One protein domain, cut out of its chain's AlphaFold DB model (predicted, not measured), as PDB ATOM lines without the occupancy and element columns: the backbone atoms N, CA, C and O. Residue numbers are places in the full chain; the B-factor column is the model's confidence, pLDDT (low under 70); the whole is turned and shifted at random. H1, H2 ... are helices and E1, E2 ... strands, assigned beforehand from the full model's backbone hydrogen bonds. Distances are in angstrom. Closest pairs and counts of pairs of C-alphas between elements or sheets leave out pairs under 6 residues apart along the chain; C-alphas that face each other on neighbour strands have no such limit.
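AT A GLANCE: This is residues 163 to 299 of the 306 residues of the protein "Arrestin_N domain-containing protein" of Thalassiosira oceanica (UniProt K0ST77). A twisted, curled sheet in the order E1, E2, E3, E6 has the long helix H2 packed over it. The hairpin E4 E5 crosses these strands, only partly face to face with the sheet, and reaches away as an arm whose tip, residues 227 to 232, sticks out; H1 lies far from that tip. The 137 printed residues include two named helices and six named strands, in the order E1 E2 E3 E4 E5 H1 H2 E6; both sheets are antiparallel and the class is mixed. The whole is loose, with a radius of gyration of the C-alphas of 18.6 A and spans of 55 by 40 by 27 A.

HOW THE PARTS SIT: Start at E1, residues 167 to 173, E2, 177 to 188, and E3, 198 to 209, a meander of two hairpins, each strand the antiparallel neighbour of the one before; E6, 293 to 297, is the edge strand next to E3. Look for N 169 and O 182 at 2.8 A, N 185 and O 204 at 2.9 A, and N 199 and O 296 at 2.8 A. H2, residues 269 to 288, is on this sheet over E2 and E3, at a height of 9.4 A; its closest C-alphas to E3 are Ile 287 and Asp 202, 5.5 A. H1, residues 255 to 265, is on it too, and the helices and sheet make two layers, helices on one face. The hairpin of E4, 217 to 228, and E5, 231 to 243, has N 224 and O 235 at 2.9 A; it makes a sandwich, two sheets face to face, with strands at 79 degrees. E5 bends by 53 degrees at residue 240. Every O i to N i+4 pair is within hydrogen-bond range in H1, 14 of 16 in H2.

IN THESE COORDINATES: Find C-alpha 167 at (348.331, 321.497, 361.528), where E1 begins, and C-alpha 297 at (371.652, 328.579, 368.541), where E6 ends. E2 spans 34.4 A, E3 33.4 A, E4 34.9 A, E5 36.4 A and H2 29.8 A.

THE WHOLE: The C-alphas farthest apart, Gly 229 and Asp 256, are 59.7 A apart. The printed part has no cut; the link E5 to H1 is long. Residues 267 to 270 have pLDDT under 70.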
ATOM      1  N   MET A 163     355.693 332.014 359.251       96.81
ATOM      2  CA  MET A 163     354.639 331.412 360.052       96.81
ATOM      3  C   MET A 163     354.093 330.208 359.297       96.81
ATOM      4  O   MET A 163     353.676 330.335 358.149       96.81
ATOM      5  N   THR A 164     354.119 329.046 359.941       94.88
ATOM      6  CA  THR A 164     353.547 327.826 359.375       94.88
ATOM      7  C   THR A 164     352.049 327.812 359.629       94.88
ATOM      8  O   THR A 164     351.614 328.155 360.733       94.88
ATOM      9  N   GLU A 165     351.269 327.343 358.661       94.19
ATOM     10  CA  GLU A 165     349.846 327.096 358.882       94.19
ATOM     11  C   GLU A 165     349.635 326.078 360.020       94.19
ATOM     12  O   GLU A 165     350.416 325.125 360.147       94.19
ATOM     13  N   PRO A 166     348.605 326.256 360.866       96.69
ATOM     14  CA  PRO A 166     348.288 325.296 361.906       96.69
ATOM     15  C   PRO A 166     347.964 323.923 361.320       96.69
ATOM     16  O   PRO A 166     347.138 323.789 360.416       96.69
ATOM     17  N   ILE A 167     348.571 322.890 361.892       96.19
ATOM     18  CA  ILE A 167     348.331 321.497 361.528       96.19
ATOM     19  C   ILE A 167     347.434 320.830 362.568       96.19
ATOM     20  O   ILE A 167     347.570 321.060 363.771       96.19
ATOM     21  N   SER A 168     346.520 319.994 362.083       95.62
ATOM     22  CA  SER A 168     345.570 319.220 362.882       95.62
ATOM     23  C   SER A 168     345.972 317.745 362.853       95.62
ATOM     24  O   SER A 168     346.019 317.148 361.780       95.62
ATOM     25  N   THR A 169     346.231 317.148 364.016       94.88
ATOM     26  CA  THR A 169     346.654 315.744 364.146       94.88
ATOM     27  C   THR A 169     345.717 314.985 365.079       94.88
ATOM     28  O   THR A 169     345.586 315.333 366.255       94.88
ATOM     29  N   TYR A 170     345.083 313.926 364.571       93.12
ATOM     30  CA  TYR A 170     344.254 313.025 365.374       93.12
ATOM     31  C   TYR A 170     345.123 312.102 366.228       93.12
ATOM     32  O   TYR A 170     346.095 311.512 365.753       93.12
ATOM     33  N   ILE A 171     344.759 311.967 367.497       93.88
ATOM     34  CA  ILE A 171     345.429 311.112 368.469       93.88
ATOM     35  C   ILE A 171     344.609 309.838 368.607       93.88
ATOM     36  O   ILE A 171     343.422 309.898 368.906       93.88
ATOM     37  N   THR A 172     345.233 308.676 368.433       91.00
ATOM     38  CA  THR A 172     344.556 307.383 368.573       91.00
ATOM     39  C   THR A 172     345.025 306.638 369.821       91.00
ATOM     40  O   THR A 172     346.149 306.789 370.307       91.00
ATOM     41  N   ARG A 173     344.139 305.810 370.371       86.19
ATOM     42  CA  ARG A 173     344.405 304.850 371.442       86.19
ATOM     43  C   ARG A 173     344.125 303.451 370.899       86.19
ATOM     44  O   ARG A 173     343.050 303.224 370.364       86.19
ATOM     45  N   MET A 174     345.061 302.515 371.090       80.56
ATOM     46  CA  MET A 174     344.894 301.102 370.698       80.56
ATOM     47  C   MET A 174     344.359 300.957 369.261       80.56
ATOM     48  O   MET A 174     343.222 300.543 369.070       80.56
ATOM     49  N   CYS A 175     345.190 301.378 368.296       76.38
ATOM     50  CA  CYS A 175     345.036 301.348 366.829       76.38
ATOM     51  C   CYS A 175     343.776 301.972 366.189       76.38
ATOM     52  O   CYS A 175     343.900 302.470 365.075       76.38
ATOM     53  N   CYS A 176     342.621 302.037 366.859       80.75
ATOM     54  CA  CYS A 176     341.351 302.430 366.229       80.75
ATOM     55  C   CYS A 176     340.451 303.337 367.084       80.75
ATOM     56  O   CYS A 176     339.450 303.838 366.575       80.75
ATOM     57  N   LEU A 177     340.744 303.553 368.372       85.44
ATOM     58  CA  LEU A 177     339.907 304.417 369.212       85.44
ATOM     59  C   LEU A 177     340.406 305.856 369.129       85.44
ATOM     60  O   LEU A 177     341.515 306.157 369.570       85.44
ATOM     61  N   ASP A 178     339.581 306.743 368.585       87.12
ATOM     62  CA  ASP A 178     339.852 308.179 368.573       87.12
ATOM     63  C   ASP A 178     339.969 308.704 370.014       87.12
ATOM     64  O   ASP A 178     339.054 308.566 370.831       87.12
ATOM     65  N   ALA A 179     341.132 309.260 370.339       92.75
ATOM     66  CA  ALA A 179     341.428 309.878 371.622       92.75
ATOM     67  C   ALA A 179     341.317 311.408 371.562       92.75
ATOM     68  O   ALA A 179     341.473 312.038 372.608       92.75
ATOM     69  N   GLY A 180     341.034 311.983 370.389       93.19
ATOM     70  CA  GLY A 180     340.794 313.399 370.134       93.19
ATOM     71  C   GLY A 180     341.797 314.034 369.180       93.19
ATOM     72  O   GLY A 180     342.540 313.357 368.475       93.19
ATOM     73  N   LEU A 181     341.824 315.364 369.165       94.19
ATOM     74  CA  LEU A 181     342.593 316.155 368.205       94.19
ATOM     75  C   LEU A 181     343.625 317.030 368.919       94.19
ATOM     76  O   LEU A 181     343.350 317.591 369.978       94.19
ATOM     77  N   VAL A 182     344.801 317.196 368.322       96.38
ATOM     78  CA  VAL A 182     345.753 318.246 368.694       96.38
ATOM     79  C   VAL A 182     345.953 319.158 367.496       96.38
ATOM     80  O   VAL A 182     346.238 318.686 366.400       96.38
ATOM     81  N   ILE A 183     345.836 320.465 367.718       97.19
ATOM     82  CA  ILE A 183     346.153 321.478 366.709       97.19
ATOM     83  C   ILE A 183     347.386 322.235 367.171       97.19
ATOM     84  O   ILE A 183     347.456 322.645 368.331       97.19
ATOM     85  N   MET A 184     348.355 322.423 366.286       97.12
ATOM     86  CA  MET A 184     349.604 323.106 366.607       97.12
ATOM     87  C   MET A 184     350.079 323.989 365.459       97.12
ATOM     88  O   MET A 184     349.771 323.721 364.305       97.12
ATOM     89  N   GLY A 185     350.840 325.030 365.775       97.62
ATOM     90  CA  GLY A 185     351.464 325.915 364.795       97.62
ATOM     91  C   GLY A 185     352.733 326.543 365.360       97.62
ATOM     92  O   GLY A 185     352.943 326.554 366.578       97.62
ATOM     93  N   ALA A 186     353.576 327.068 364.475       97.94
ATOM     94  CA  ALA A 186     354.808 327.733 364.853       97.94
ATOM     95  C   ALA A 186     355.077 328.977 363.998       97.94
ATOM     96  O   ALA A 186     354.618 329.101 362.862       97.94
ATOM     97  N   LYS A 187     355.868 329.893 364.548       98.19
ATOM     98  CA  LYS A 187     356.398 331.063 363.851       98.19
ATOM     99  C   LYS A 187     357.867 331.212 364.177       98.19
ATOM    100  O   LYS A 187     358.250 331.227 365.341       98.19
ATOM    101  N   VAL A 188     358.683 331.346 363.146       97.81
ATOM    102  CA  VAL A 188     360.103 331.657 363.255       97.81
ATOM    103  C   VAL A 188     360.271 333.140 362.953       97.81
ATOM    104  O   VAL A 188     359.803 333.618 361.920       97.81
ATOM    105  N   ALA A 189     360.919 333.878 363.853       97.69
ATOM    106  CA  ALA A 189     361.094 335.324 363.693       97.69
ATOM    107  C   ALA A 189     362.021 335.679 362.520       97.69
ATOM    108  O   ALA A 189     361.833 336.704 361.872       97.69
ATOM    109  N   ASN A 190     363.007 334.822 362.247       96.69
ATOM    110  CA  ASN A 190     363.942 334.980 361.145       96.69
ATOM    111  C   ASN A 190     364.407 333.609 360.625       96.69
ATOM    112  O   ASN A 190     364.979 332.822 361.379       96.69
ATOM    113  N   THR A 191     364.182 333.327 359.342       95.56
ATOM    114  CA  THR A 191     364.665 332.111 358.667       95.56
ATOM    115  C   THR A 191     366.057 332.262 358.053       95.56
ATOM    116  O   THR A 191     366.630 331.272 357.602       95.56
ATOM    117  N   ARG A 192     366.616 333.475 358.018       93.88
ATOM    118  CA  ARG A 192     367.979 333.762 357.555       93.88
ATOM    119  C   ARG A 192     368.905 333.865 358.759       93.88
ATOM    120  O   ARG A 192     369.082 334.943 359.311       93.88
ATOM    121  N   LEU A 193     369.450 332.727 359.175       91.19
ATOM    122  CA  LEU A 193     370.359 332.642 360.316       91.19
ATOM    123  C   LEU A 193     371.749 332.205 359.857       91.19
ATOM    124  O   LEU A 193     371.902 331.182 359.183       91.19
ATOM    125  N   GLY A 194     372.755 332.980 360.242       88.25
ATOM    126  CA  GLY A 194     374.167 332.677 360.079       88.25
ATOM    127  C   GLY A 194     374.705 331.725 361.149       88.25
ATOM    128  O   GLY A 194     374.037 331.351 362.117       88.25
ATOM    129  N   VAL A 195     375.964 331.321 360.979       86.38
ATOM    130  CA  VAL A 195     376.676 330.522 361.983       86.38
ATOM    131  C   VAL A 195     376.848 331.342 363.263       86.38
ATOM    132  O   VAL A 195     377.319 332.472 363.217       86.38
ATOM    133  N   GLY A 196     376.516 330.759 364.413       90.06
ATOM    134  CA  GLY A 196     376.654 331.398 365.722       90.06
ATOM    135  C   GLY A 196     375.469 332.276 366.127       90.06
ATOM    136  O   GLY A 196     375.368 332.616 367.308       90.06
ATOM    137  N   GLU A 197     374.555 332.578 365.206       92.06
ATOM    138  CA  GLU A 197     373.341 333.334 365.498       92.06
ATOM    139  C   GLU A 197     372.299 332.484 366.236       92.06
ATOM    140  O   GLU A 197     372.278 331.247 366.159       92.06
ATOM    141  N   SER A 198     371.419 333.168 366.966       95.12
ATOM    142  CA  SER A 198     370.294 332.557 367.668       95.12
ATOM    143  C   SER A 198     369.000 332.808 366.903       95.12
ATOM    144  O   SER A 198     368.663 333.947 366.596       95.12
ATOM    145  N   GLY A 199     368.251 331.744 366.637       96.00
ATOM    146  CA  GLY A 199     366.890 331.825 366.136       96.00
ATOM    147  C   GLY A 199     365.875 331.919 367.270       96.00
ATOM    148  O   GLY A 199     366.092 331.400 368.368       96.00
ATOM    149  N   VAL A 200     364.747 332.563 366.977       98.00
ATOM    150  CA  VAL A 200     363.581 332.647 367.863       98.00
ATOM    151  C   VAL A 200     362.426 331.914 367.205       98.00
ATOM    152  O   VAL A 200     362.110 332.181 366.040       98.00
ATOM    153  N   ILE A 201     361.797 331.010 367.950       98.19
ATOM    154  CA  ILE A 201     360.600 330.301 367.510       98.19
ATOM    155  C   ILE A 201     359.514 330.382 368.579       98.19
ATOM    156  O   ILE A 201     359.736 330.078 369.754       98.19
ATOM    157  N   ASP A 202     358.335 330.793 368.135       98.44
ATOM    158  CA  ASP A 202     357.105 330.831 368.906       98.44
ATOM    159  C   ASP A 202     356.269 329.613 368.512       98.44
ATOM    160  O   ASP A 202     356.070 329.344 367.326       98.44
ATOM    161  N   PHE A 203     355.795 328.852 369.495       98.12
ATOM    162  CA  PHE A 203     355.002 327.645 369.280       98.12
ATOM    163  C   PHE A 203     353.702 327.726 370.064       98.12
ATOM    164  O   PHE A 203     353.681 328.145 371.218       98.12
ATOM    165  N   ALA A 204     352.611 327.255 369.477       97.94
ATOM    166  CA  ALA A 204     351.386 327.033 370.221       97.94
ATOM    167  C   ALA A 204     350.787 325.687 369.848       97.94
ATOM    168  O   ALA A 204     350.803 325.271 368.692       97.94
ATOM    169  N   ALA A 205     350.213 325.029 370.849       97.62
ATOM    170  CA  ALA A 205     349.416 323.833 370.662       97.62
ATOM    171  C   ALA A 205     348.163 323.914 371.528       97.62
ATOM    172  O   ALA A 205     348.201 324.401 372.662       97.62
ATOM    173  N   LYS A 206     347.056 323.419 370.989       97.06
ATOM    174  CA  LYS A 206     345.789 323.248 371.684       97.06
ATOM    175  C   LYS A 206     345.447 321.769 371.662       97.06
ATOM    176  O   LYS A 206     345.200 321.192 370.606       97.06
ATOM    177  N   ASN A 207     345.446 321.173 372.847       97.06
ATOM    178  CA  ASN A 207     345.072 319.788 373.032       97.06
ATOM    179  C   ASN A 207     343.556 319.676 373.247       97.06
ATOM    180  O   ASN A 207     343.016 320.239 374.200       97.06
ATOM    181  N   GLN A 208     342.873 318.968 372.353       95.38
ATOM    182  CA  GLN A 208     341.482 318.536 372.496       95.38
ATOM    183  C   GLN A 208     341.386 317.007 372.556       95.38
ATOM    184  O   GLN A 208     340.411 316.404 372.108       95.38
ATOM    185  N   SER A 209     342.426 316.368 373.087       95.69
ATOM    186  CA  SER A 209     342.491 314.927 373.266       95.69
ATOM    187  C   SER A 209     342.505 314.547 374.742       95.69
ATOM    188  O   SER A 209     342.915 315.315 375.612       95.69
ATOM    189  N   THR A 210     342.106 313.315 375.023       95.69
ATOM    190  CA  THR A 210     342.174 312.679 376.348       95.69
ATOM    191  C   THR A 210     343.603 312.286 376.751       95.69
ATOM    192  O   THR A 210     343.792 311.546 377.714       95.69
ATOM    193  N   ARG A 211     344.624 312.719 375.997       95.31
ATOM    194  CA  ARG A 211     346.039 312.427 376.240       95.31
ATOM    195  C   ARG A 211     346.832 313.719 376.325       95.31
ATOM    196  O   ARG A 211     346.838 314.500 375.384       95.31
ATOM    197  N   GLY A 212     347.528 313.945 377.434       95.38
ATOM    198  CA  GLY A 212     348.347 315.144 377.615       95.38
ATOM    199  C   GLY A 212     349.558 315.183 376.676       95.38
ATOM    200  O   GLY A 212     350.187 314.154 376.418       95.38
ATOM    201  N   ILE A 213     349.925 316.378 376.210       96.94
ATOM    202  CA  ILE A 213     351.193 316.597 375.500       96.94
ATOM    203  C   ILE A 213     352.310 316.630 376.550       96.94
ATOM    204  O   ILE A 213     352.344 317.524 377.394       96.94
ATOM    205  N   LYS A 214     353.219 315.649 376.508       96.56
ATOM    206  CA  LYS A 214     354.333 315.542 377.468       96.56
ATOM    207  C   LYS A 214     355.435 316.567 377.208       96.56
ATOM    208  O   LYS A 214     355.940 317.182 378.141       96.56
ATOM    209  N   SER A 215     355.811 316.731 375.946       96.81
ATOM    210  CA  SER A 215     356.847 317.659 375.512       96.81
ATOM    211  C   SER A 215     356.565 318.137 374.093       96.81
ATOM    212  O   SER A 215     355.918 317.447 373.303       96.81
ATOM    213  N   ALA A 216     357.074 319.323 373.780       97.25
ATOM    214  CA  ALA A 216     357.244 319.797 372.419       97.25
ATOM    215  C   ALA A 216     358.687 320.278 372.280       97.25
ATOM    216  O   ALA A 216     359.239 320.890 373.197       97.25
ATOM    217  N   GLU A 217     359.303 319.997 371.142       97.12
ATOM    218  CA  GLU A 217     360.706 320.300 370.885       97.12
ATOM    219  C   GLU A 217     360.892 320.824 369.465       97.12
ATOM    220  O   GLU A 217     360.155 320.467 368.548       97.12
ATOM    221  N   VAL A 218     361.902 321.668 369.295       95.69
ATOM    222  CA  VAL A 218     362.363 322.159 368.000       95.69
ATOM    223  C   VAL A 218     363.748 321.587 367.725       95.69
ATOM    224  O   VAL A 218     364.629 321.581 368.587       95.69
ATOM    225  N   ARG A 219     363.936 321.091 366.504       96.25
ATOM    226  CA  ARG A 219     365.214 320.595 365.991       96.25
ATOM    227  C   ARG A 219     365.537 321.342 364.711       96.25
ATOM    228  O   ARG A 219     364.751 321.301 363.770       96.25
ATOM    229  N   VAL A 220     366.712 321.954 364.652       95.44
ATOM    230  CA  VAL A 220     367.280 322.417 363.385       95.44
ATOM    231  C   VAL A 220     368.116 321.281 362.827       95.44
ATOM    232  O   VAL A 220     369.019 320.783 363.504       95.44
ATOM    233  N   LYS A 221     367.801 320.851 361.607       94.75
ATOM    234  CA  LYS A 221     368.465 319.733 360.940       94.75
ATOM    235  C   LYS A 221     369.210 320.223 359.704       94.75
ATOM    236  O   LYS A 221     368.650 320.957 358.898       94.75
ATOM    237  N   GLU A 222     370.462 319.808 359.563       93.00
ATOM    238  CA  GLU A 222     371.228 319.953 358.328       93.00
ATOM    239  C   GLU A 222     371.023 318.699 357.483       93.00
ATOM    240  O   GLU A 222     371.219 317.582 357.967       93.00
ATOM    241  N   TYR A 223     370.658 318.913 356.221       94.50
ATOM    242  CA  TYR A 223     370.535 317.878 355.208       94.50
ATOM    243  C   TYR A 223     371.580 318.121 354.127       94.50
ATOM    244  O   TYR A 223     371.588 319.174 353.492       94.50
ATOM    245  N   VAL A 224     372.445 317.138 353.899       94.38
ATOM    246  CA  VAL A 224     373.357 317.122 352.755       94.38
ATOM    247  C   VAL A 224     372.954 315.961 351.872       94.38
ATOM    248  O   VAL A 224     372.905 314.824 352.331       94.38
ATOM    249  N   TYR A 225     372.671 316.248 350.612       96.06
ATOM    250  CA  TYR A 225     372.200 315.275 349.644       96.06
ATOM    251  C   TYR A 225     373.075 315.332 348.397       96.06
ATOM    252  O   TYR A 225     373.353 316.421 347.898       96.06
ATOM    253  N   TRP A 226     373.508 314.181 347.887       97.06
ATOM    254  CA  TRP A 226     374.277 314.116 346.646       97.06
ATOM    255  C   TRP A 226     373.929 312.881 345.825       97.06
ATOM    256  O   TRP A 226     373.523 311.846 346.351       97.06
ATOM    257  N   LYS A 227     374.109 313.002 344.508       96.88
ATOM    258  CA  LYS A 227     373.828 311.954 343.525       96.88
ATOM    259  C   LYS A 227     375.072 311.620 342.715       96.88
ATOM    260  O   LYS A 227     375.862 312.511 342.409       96.88
ATOM    261  N   ALA A 228     375.218 310.356 342.332       97.50
ATOM    262  CA  ALA A 228     376.192 309.896 341.346       97.50
ATOM    263  C   ALA A 228     375.673 308.631 340.647       97.50
ATOM    264  O   ALA A 228     375.213 307.709 341.317       97.50
ATOM    265  N   GLY A 229     375.748 308.569 339.312       94.00
ATOM    266  CA  GLY A 229     375.386 307.370 338.535       94.00
ATOM    267  C   GLY A 229     373.987 306.805 338.827       94.00
ATOM    268  O   GLY A 229     373.838 305.599 338.984       94.00
ATOM    269  N   GLY A 230     372.979 307.670 338.987       94.94
ATOM    270  CA  GLY A 230     371.599 307.266 339.306       94.94
ATOM    271  C   GLY A 230     371.373 306.798 340.750       94.94
ATOM    272  O   GLY A 230     370.256 306.434 341.103       94.94
ATOM    273  N   ARG A 231     372.408 306.822 341.594       95.88
ATOM    274  CA  ARG A 231     372.323 306.558 343.034       95.88
ATOM    275  C   ARG A 231     372.392 307.860 343.811       95.88
ATOM    276  O   ARG A 231     372.973 308.841 343.339       95.88
ATOM    277  N   ASP A 232     371.855 307.846 345.017       95.25
ATOM    278  CA  ASP A 232     371.926 308.958 345.948       95.25
ATOM    279  C   ASP A 232     372.474 308.534 347.306       95.25
ATOM    280  O   ASP A 232     372.492 307.358 347.666       95.25
ATOM    281  N   ASN A 233     372.976 309.517 348.038       95.25
ATOM    282  CA  ASN A 233     373.343 309.376 349.431       95.25
ATOM    283  C   ASN A 233     372.953 310.669 350.155       95.25
ATOM    284  O   ASN A 233     372.882 311.749 349.555       95.25
ATOM    285  N   ARG A 234     372.662 310.548 351.446       95.06
ATOM    286  CA  ARG A 234     372.248 311.665 352.280       95.06
ATOM    287  C   ARG A 234     372.878 311.575 353.654       95.06
ATOM    288  O   ARG A 234     372.976 310.503 354.243       95.06
ATOM    289  N   ASN A 235     373.236 312.729 354.190       94.00
ATOM    290  CA  ASN A 235     373.607 312.891 355.580       94.00
ATOM    291  C   ASN A 235     372.604 313.830 356.251       94.00
ATOM    292  O   ASN A 235     372.308 314.904 355.728       94.00
ATOM    293  N   GLU A 236     372.085 313.408 357.398       94.06
ATOM    294  CA  GLU A 236     371.206 314.207 358.244       94.06
ATOM    295  C   GLU A 236     371.856 314.344 359.616       94.06
ATOM    296  O   GLU A 236     372.284 313.351 360.211       94.06
ATOM    297  N   ARG A 237     371.902 315.566 360.146       93.12
ATOM    298  CA  ARG A 237     372.282 315.791 361.544       93.12
ATOM    299  C   ARG A 237     371.468 316.901 362.179       93.12
ATOM    300  O   ARG A 237     371.111 317.877 361.527       93.12
ATOM    301  N   VAL A 238     371.227 316.781 363.479       94.69
ATOM    302  CA  VAL A 238     370.639 317.857 364.284       94.69
ATOM    303  C   VAL A 238     371.754 318.834 364.659       94.69
ATOM    304  O   VAL A 238     372.710 318.450 365.328       94.69
ATOM    305  N   VAL A 239     371.649 320.087 364.211       94.75
ATOM    306  CA  VAL A 239     372.628 321.156 364.496       94.75
ATOM    307  C   VAL A 239     372.212 322.040 365.669       94.75
ATOM    308  O   VAL A 239     373.047 322.721 366.259       94.75
ATOM    309  N   SER A 240     370.926 322.026 366.020       95.44
ATOM    310  CA  SER A 240     370.405 322.712 367.197       95.44
ATOM    311  C   SER A 240     369.143 322.037 367.717       95.44
ATOM    312  O   SER A 240     368.394 321.429 366.949       95.44
ATOM    313  N   TYR A 241     368.918 322.151 369.019       95.50
ATOM    314  CA  TYR A 241     367.816 321.517 369.728       95.50
ATOM    315  C   TYR A 241     367.331 322.415 370.859       95.50
ATOM    316  O   TYR A 241     368.144 322.994 371.583       95.50
ATOM    317  N   SER A 242     366.018 322.516 371.043       96.94
ATOM    318  CA  SER A 242     365.428 323.191 372.200       96.94
ATOM    319  C   SER A 242     364.073 322.590 372.552       96.94
ATOM    320  O   SER A 242     363.375 322.058 371.691       96.94
ATOM    321  N   VAL A 243     363.695 322.691 373.823       97.44
ATOM    322  CA  VAL A 243     362.425 322.177 374.350       97.44
ATOM    323  C   VAL A 243     361.551 323.352 374.762       97.44
ATOM    324  O   VAL A 243     362.029 324.307 375.376       97.44
ATOM    325  N   PHE A 244     360.273 323.290 374.411       97.56
ATOM    326  CA  PHE A 244     359.282 324.276 374.818       97.56
ATOM    327  C   PHE A 244     358.775 323.987 376.232       97.56
ATOM    328  O   PHE A 244     358.691 322.833 376.660       97.56
ATOM    329  N   LYS A 245     358.383 325.038 376.955       97.38
ATOM    330  CA  LYS A 245     357.828 324.881 378.303       97.38
ATOM    331  C   LYS A 245     356.386 324.364 378.216       97.38
ATOM    332  O   LYS A 245     355.632 324.845 377.368       97.38
ATOM    333  N   PRO A 246     355.964 323.425 379.078       96.50
ATOM    334  CA  PRO A 246     354.568 323.016 379.135       96.50
ATOM    335  C   PRO A 246     353.630 324.185 379.436       96.50
ATOM    336  O   PRO A 246     353.922 325.025 380.283       96.50
ATOM    337  N   THR A 247     352.479 324.218 378.763       96.75
ATOM    338  CA  THR A 247     351.439 325.238 378.977       96.75
ATOM    339  C   THR A 247     350.133 324.592 379.433       96.75
ATOM    340  O   THR A 247     349.914 323.395 379.244       96.75
ATOM    341  N   ALA A 248     349.206 325.378 379.988       96.19
ATOM    342  CA  ALA A 248     347.885 324.867 380.370       96.19
ATOM    343  C   ALA A 248     347.112 324.251 379.184       96.19
ATOM    344  O   ALA A 248     346.321 323.333 379.381       96.19
ATOM    345  N   ARG A 249     347.384 324.701 377.949       94.69
ATOM    346  CA  ARG A 249     346.751 324.205 376.715       94.69
ATOM    347  C   ARG A 249     347.203 322.796 376.311       94.69
ATOM    348  O   ARG A 249     346.592 322.204 375.425       94.69
ATOM    349  N   TRP A 250     348.272 322.287 376.926       96.44
ATOM    350  CA  TRP A 250     348.838 320.960 376.662       96.44
ATOM    351  C   TRP A 250     348.205 319.861 377.515       96.44
ATOM    352  O   TRP A 250     348.337 318.679 377.183       96.44
ATOM    353  N   LYS A 251     347.527 320.244 378.605       97.00
ATOM    354  CA  LYS A 251     346.850 319.310 379.507       97.00
ATOM    355  C   LYS A 251     345.824 318.479 378.741       97.00
ATOM    356  O   LYS A 251     345.261 318.932 377.747       97.00
ATOM    357  N   GLU A 252     345.629 317.250 379.200       96.25
ATOM    358  CA  GLU A 252     344.574 316.392 378.675       96.25
ATOM    359  C   GLU A 252     343.196 317.004 378.918       96.25
ATOM    360  O   GLU A 252     342.962 317.686 379.917       96.25
ATOM    361  N   MET A 253     342.298 316.762 377.974       95.25
ATOM    362  CA  MET A 253     340.891 317.087 378.108       95.25
ATOM    363  C   MET A 253     340.230 316.084 379.050       95.25
ATOM    364  O   MET A 253     340.435 314.872 378.922       95.25
ATOM    365  N   ASP A 254     339.407 316.593 379.963       96.00
ATOM    366  CA  ASP A 254     338.614 315.744 380.842       96.00
ATOM    367  C   ASP A 254     337.659 314.846 380.029       96.00
ATOM    368  O   ASP A 254     337.174 315.223 378.957       96.00
ATOM    369  N   LYS A 255     337.376 313.638 380.531       92.62
ATOM    370  CA  LYS A 255     336.551 312.657 379.808       92.62
ATOM    371  C   LYS A 255     335.141 313.170 379.529       92.62
ATOM    372  O   LYS A 255     334.590 312.845 378.476       92.62
ATOM    373  N   ASP A 256     334.552 313.947 380.431       94.62
ATOM    374  CA  ASP A 256     333.200 314.461 380.242       94.62
ATOM    375  C   ASP A 256     333.192 315.620 379.242       94.62
ATOM    376  O   ASP A 256     332.337 315.660 378.355       94.62
ATOM    377  N   GLN A 257     334.221 316.474 379.263       92.31
ATOM    378  CA  GLN A 257     334.442 317.476 378.214       92.31
ATOM    379  C   GLN A 257     334.620 316.824 376.838       92.31
ATOM    380  O   GLN A 257     334.033 317.277 375.852       92.31
ATOM    381  N   PHE A 258     335.375 315.725 376.775       91.44
ATOM    382  CA  PHE A 258     335.597 314.976 375.545       91.44
ATOM    383  C   PHE A 258     334.302 314.362 374.996       91.44
ATOM    384  O   PHE A 258     334.015 314.494 373.806       91.44
ATOM    385  N   LYS A 259     333.466 313.753 375.852       90.56
ATOM    386  CA  LYS A 259     332.142 313.239 375.452       90.56
ATOM    387  C   LYS A 259     331.246 314.350 374.905       90.56
ATOM    388  O   LYS A 259     330.603 314.163 373.870       90.56
ATOM    389  N   VAL A 260     331.218 315.512 375.567       90.06
ATOM    390  CA  VAL A 260     330.460 316.683 375.096       90.06
ATOM    391  C   VAL A 260     330.966 317.121 373.721       90.06
ATOM    392  O   VAL A 260     330.157 317.297 372.808       90.06
ATOM    393  N   HIS A 261     332.282 317.223 373.534       85.88
ATOM    394  CA  HIS A 261     332.895 317.585 372.255       85.88
ATOM    395  C   HIS A 261     332.540 316.584 371.139       85.88
ATOM    396  O   HIS A 261     332.078 316.972 370.065       85.88
ATOM    397  N   GLN A 262     332.641 315.281 371.413       85.31
ATOM    398  CA  GLN A 262     332.293 314.229 370.455       85.31
ATOM    399  C   GLN A 262     330.800 314.253 370.081       85.31
ATOM    400  O   GLN A 262     330.439 314.055 368.920       85.31
ATOM    401  N   SER A 263     329.919 314.537 371.046       85.81
ATOM    402  CA  SER A 263     328.473 314.643 370.806       85.81
ATOM    403  C   SER A 263     328.102 315.825 369.899       85.81
ATOM    404  O   SER A 263     327.167 315.714 369.103       85.81
ATOM    405  N   ARG A 264     328.855 316.933 369.981       82.19
ATOM    406  CA  ARG A 264     328.684 318.120 369.128       82.19
ATOM    407  C   ARG A 264     329.171 317.864 367.703       82.19
ATOM    408  O   ARG A 264     328.464 318.205 366.758       82.19
ATOM    409  N   SER A 265     330.315 317.195 367.555       75.56
ATOM    410  CA  SER A 265     330.911 316.876 366.249       75.56
ATOM    411  C   SER A 265     330.022 315.970 365.383       75.56
ATOM    412  O   SER A 265     329.907 316.198 364.181       75.56
ATOM    413  N   LYS A 266     329.310 314.999 365.974       72.06
ATOM    414  CA  LYS A 266     328.448 314.062 365.220       72.06
ATOM    415  C   LYS A 266     327.230 314.703 364.543       72.06
ATOM    416  O   LYS A 266     326.622 314.060 363.694       72.06
ATOM    417  N   LYS A 267     326.821 315.914 364.936       68.00
ATOM    418  CA  LYS A 267     325.510 316.463 364.551       68.00
ATOM    419  C   LYS A 267     325.520 317.460 363.387       68.00
ATOM    420  O   LYS A 267     324.429 317.801 362.947       68.00
ATOM    421  N   ARG A 268     326.663 317.929 362.864       53.16
ATOM    422  CA  ARG A 268     326.687 318.975 361.814       53.16
ATOM    423  C   ARG A 268     328.002 319.011 361.025       53.16
ATOM    424  O   ARG A 268     329.066 319.210 361.598       53.16
ATOM    425  N   THR A 269     327.915 318.933 359.699       66.81
ATOM    426  CA  THR A 269     329.044 319.169 358.779       66.81
ATOM    427  C   THR A 269     329.528 320.624 358.807       66.81
ATOM    428  O   THR A 269     330.730 320.867 358.735       66.81
ATOM    429  N   ASP A 270     328.628 321.591 359.015       64.00
ATOM    430  CA  ASP A 270     328.990 323.018 359.026       64.00
ATOM    431  C   ASP A 270     329.581 323.502 360.360       64.00
ATOM    432  O   ASP A 270     330.394 324.427 360.381       64.00
ATOM    433  N   SER A 271     329.236 322.873 361.492       71.31
ATOM    434  CA  SER A 271     329.777 323.290 362.797       71.31
ATOM    435  C   SER A 271     331.256 322.950 362.949       71.31
ATOM    436  O   SER A 271     331.977 323.677 363.627       71.31
ATOM    437  N   PHE A 272     331.715 321.883 362.292       76.00
ATOM    438  CA  PHE A 272     333.100 321.432 362.380       76.00
ATOM    439  C   PHE A 272     334.078 322.450 361.778       76.00
ATOM    440  O   PHE A 272     335.100 322.758 362.386       76.00
ATOM    441  N   ARG A 273     333.730 323.048 360.629       80.75
ATOM    442  CA  ARG A 273     334.558 324.084 359.990       80.75
ATOM    443  C   ARG A 273     334.702 325.326 360.864       80.75
ATOM    444  O   ARG A 273     335.804 325.839 361.024       80.75
ATOM    445  N   ASN A 274     333.605 325.792 361.459       86.81
ATOM    446  CA  ASN A 274     333.631 326.974 362.323       86.81
ATOM    447  C   ASN A 274     334.442 326.732 363.603       86.81
ATOM    448  O   ASN A 274     335.198 327.607 364.023       86.81
ATOM    449  N   GLU A 275     334.328 325.544 364.197       86.88
ATOM    450  CA  GLU A 275     335.108 325.162 365.375       86.88
ATOM    451  C   GLU A 275     336.604 325.043 365.051       86.88
ATOM    452  O   GLU A 275     337.436 325.608 365.763       86.88
ATOM    453  N   GLN A 276     336.954 324.413 363.926       87.62
ATOM    454  CA  GLN A 276     338.336 324.328 363.453       87.62
ATOM    455  C   GLN A 276     338.932 325.717 363.181       87.62
ATOM    456  O   GLN A 276     340.039 326.011 363.632       87.62
ATOM    457  N   ASN A 277     338.174 326.610 362.538       91.25
ATOM    458  CA  ASN A 277     338.594 327.992 362.311       91.25
ATOM    459  C   ASN A 277     338.816 328.744 363.630       91.25
ATOM    460  O   ASN A 277     339.823 329.434 363.780       91.25
ATOM    461  N   ALA A 278     337.926 328.586 364.614       93.31
ATOM    462  CA  ALA A 278     338.092 329.200 365.932       93.31
ATOM    463  C   ALA A 278     339.357 328.695 366.649       93.31
ATOM    464  O   ALA A 278     340.074 329.468 367.295       93.31
ATOM    465  N   LEU A 279     339.676 327.407 366.502       93.50
ATOM    466  CA  LEU A 279     340.903 326.831 367.044       93.50
ATOM    467  C   LEU A 279     342.144 327.371 366.330       93.50
ATOM    468  O   LEU A 279     343.122 327.707 366.995       93.50
ATOM    469  N   TYR A 280     342.100 327.532 365.009       95.56
ATOM    470  CA  TYR A 280     343.207 328.109 364.242       95.56
ATOM    471  C   TYR A 280     343.473 329.556 364.656       95.56
ATOM    472  O   TYR A 280     344.617 329.910 364.937       95.56
ATOM    473  N   GLN A 281     342.421 330.364 364.825       96.00
ATOM    474  CA  GLN A 281     342.546 331.725 365.358       96.00
ATOM    475  C   GLN A 281     343.141 331.734 366.773       96.00
ATOM    476  O   GLN A 281     343.995 332.559 367.096       96.00
ATOM    477  N   THR A 282     342.756 330.768 367.610       95.94
ATOM    478  CA  THR A 282     343.300 330.605 368.968       95.94
ATOM    479  C   THR A 282     344.794 330.258 368.968       95.94
ATOM    480  O   THR A 282     345.527 330.698 369.862       95.94
ATOM    481  N   ILE A 283     345.256 329.474 367.988       97.25
ATOM    482  CA  ILE A 283     346.673 329.145 367.783       97.25
ATOM    483  C   ILE A 283     347.436 330.358 367.254       97.25
ATOM    484  O   ILE A 283     348.460 330.718 367.826       97.25
ATOM    485  N   HIS A 284     346.918 331.036 366.229       97.06
ATOM    486  CA  HIS A 284     347.539 332.237 365.669       97.06
ATOM    487  C   HIS A 284     347.714 333.334 366.714       97.06
ATOM    488  O   HIS A 284     348.793 333.913 366.821       97.06
ATOM    489  N   LYS A 285     346.677 333.580 367.521       97.00
ATOM    490  CA  LYS A 285     346.743 334.542 368.616       97.00
ATOM    491  C   LYS A 285     347.853 334.182 369.606       97.00
ATOM    492  O   LYS A 285     348.715 335.006 369.862       97.00
ATOM    493  N   ALA A 286     347.894 332.937 370.083       96.88
ATOM    494  CA  ALA A 286     348.907 332.501 371.048       96.88
ATOM    495  C   ALA A 286     350.347 332.588 370.518       96.88
ATOM    496  O   ALA A 286     351.269 332.881 371.277       96.88
ATOM    497  N   ILE A 287     350.539 332.337 369.221       97.00
ATOM    498  CA  ILE A 287     351.831 332.503 368.552       97.00
ATOM    499  C   ILE A 287     352.218 333.984 368.490       97.00
ATOM    500  O   ILE A 287     353.356 334.328 368.794       97.00
ATOM    501  N   ASN A 288     351.287 334.868 368.122       96.75
ATOM    502  CA  ASN A 288     351.546 336.308 368.049       96.75
ATOM    503  C   ASN A 288     351.781 336.939 369.428       96.75
ATOM    504  O   ASN A 288     352.629 337.820 369.545       96.75
ATOM    505  N   ASP A 289     351.109 336.427 370.458       96.94
ATOM    506  CA  ASP A 289     351.303 336.810 371.860       96.94
ATOM    507  C   ASP A 289     352.586 336.191 372.461       96.94
ATOM    508  O   ASP A 289     352.931 336.470 373.608       96.94
ATOM    509  N   ALA A 290     353.304 335.352 371.697       96.56
ATOM    510  CA  ALA A 290     354.522 334.654 372.103       96.56
ATOM    511  C   ALA A 290     354.374 333.860 373.419       96.56
ATOM    512  O   ALA A 290     355.309 333.792 374.220       96.56
ATOM    513  N   GLU A 291     353.211 333.225 373.634       95.38
ATOM    514  CA  GLU A 291     352.891 332.503 374.881       95.38
ATOM    515  C   GLU A 291     353.924 331.415 375.228       95.38
ATOM    516  O   GLU A 291     354.135 331.098 376.399       95.38
ATOM    517  N   ASN A 292     354.567 330.820 374.215       96.75
ATOM    518  CA  ASN A 292     355.595 329.801 374.396       96.75
ATOM    519  C   ASN A 292     356.732 329.977 373.383       96.75
ATOM    520  O   ASN A 292     356.784 329.333 372.331       96.75
ATOM    521  N   ARG A 293     357.637 330.890 373.728       97.88
ATOM    522  CA  ARG A 293     358.850 331.204 372.976       97.88
ATOM    523  C   ARG A 293     360.028 330.358 373.439       97.88
ATOM    524  O   ARG A 293     360.251 330.191 374.640       97.88
ATOM    525  N   THR A 294     360.840 329.902 372.492       97.69
ATOM    526  CA  THR A 294     362.169 329.354 372.780       97.69
ATOM    527  C   THR A 294     363.215 329.895 371.810       97.69
ATOM    528  O   THR A 294     362.895 330.505 370.785       97.69
ATOM    529  N   PHE A 295     364.478 329.683 372.164       97.12
ATOM    530  CA  PHE A 295     365.642 330.143 371.420       97.12
ATOM    531  C   PHE A 295     366.518 328.950 371.091       97.12
ATOM    532  O   PHE A 295     366.769 328.118 371.959       97.12
ATOM    533  N   PHE A 296     367.033 328.902 369.870       94.25
ATOM    534  CA  PHE A 296     367.986 327.883 369.451       94.25
ATOM    535  C   PHE A 296     369.208 328.559 368.839       94.25
ATOM    536  O   PHE A 296     369.079 329.556 368.137       94.25
ATOM    537  N   LYS A 297     370.406 328.031 369.094       94.19
ATOM    538  CA  LYS A 297     371.652 328.579 368.541       94.19
ATOM    539  C   LYS A 297     372.143 327.730 367.380       94.19
ATOM    540  O   LYS A 297     372.230 326.507 367.510       94.19
ATOM    541  N   ILE A 298     372.484 328.361 366.263       91.88
ATOM    542  CA  ILE A 298     373.020 327.679 365.090       91.88
ATOM    543  C   ILE A 298     374.508 327.399 365.302       91.88
ATOM    544  O   ILE A 298     375.373 328.240 365.066       91.88
ATOM    545  N   ASN A 299     374.815 326.183 365.750       84.75
ATOM    546  CA  ASN A 299     376.185 325.726 365.941       84.75
ATOM    547  C   ASN A 299     376.579 324.802 364.789       84.75
ATOM    548  O   ASN A 299     376.560 323.575 364.913       84.75
TER     549      ASN A 299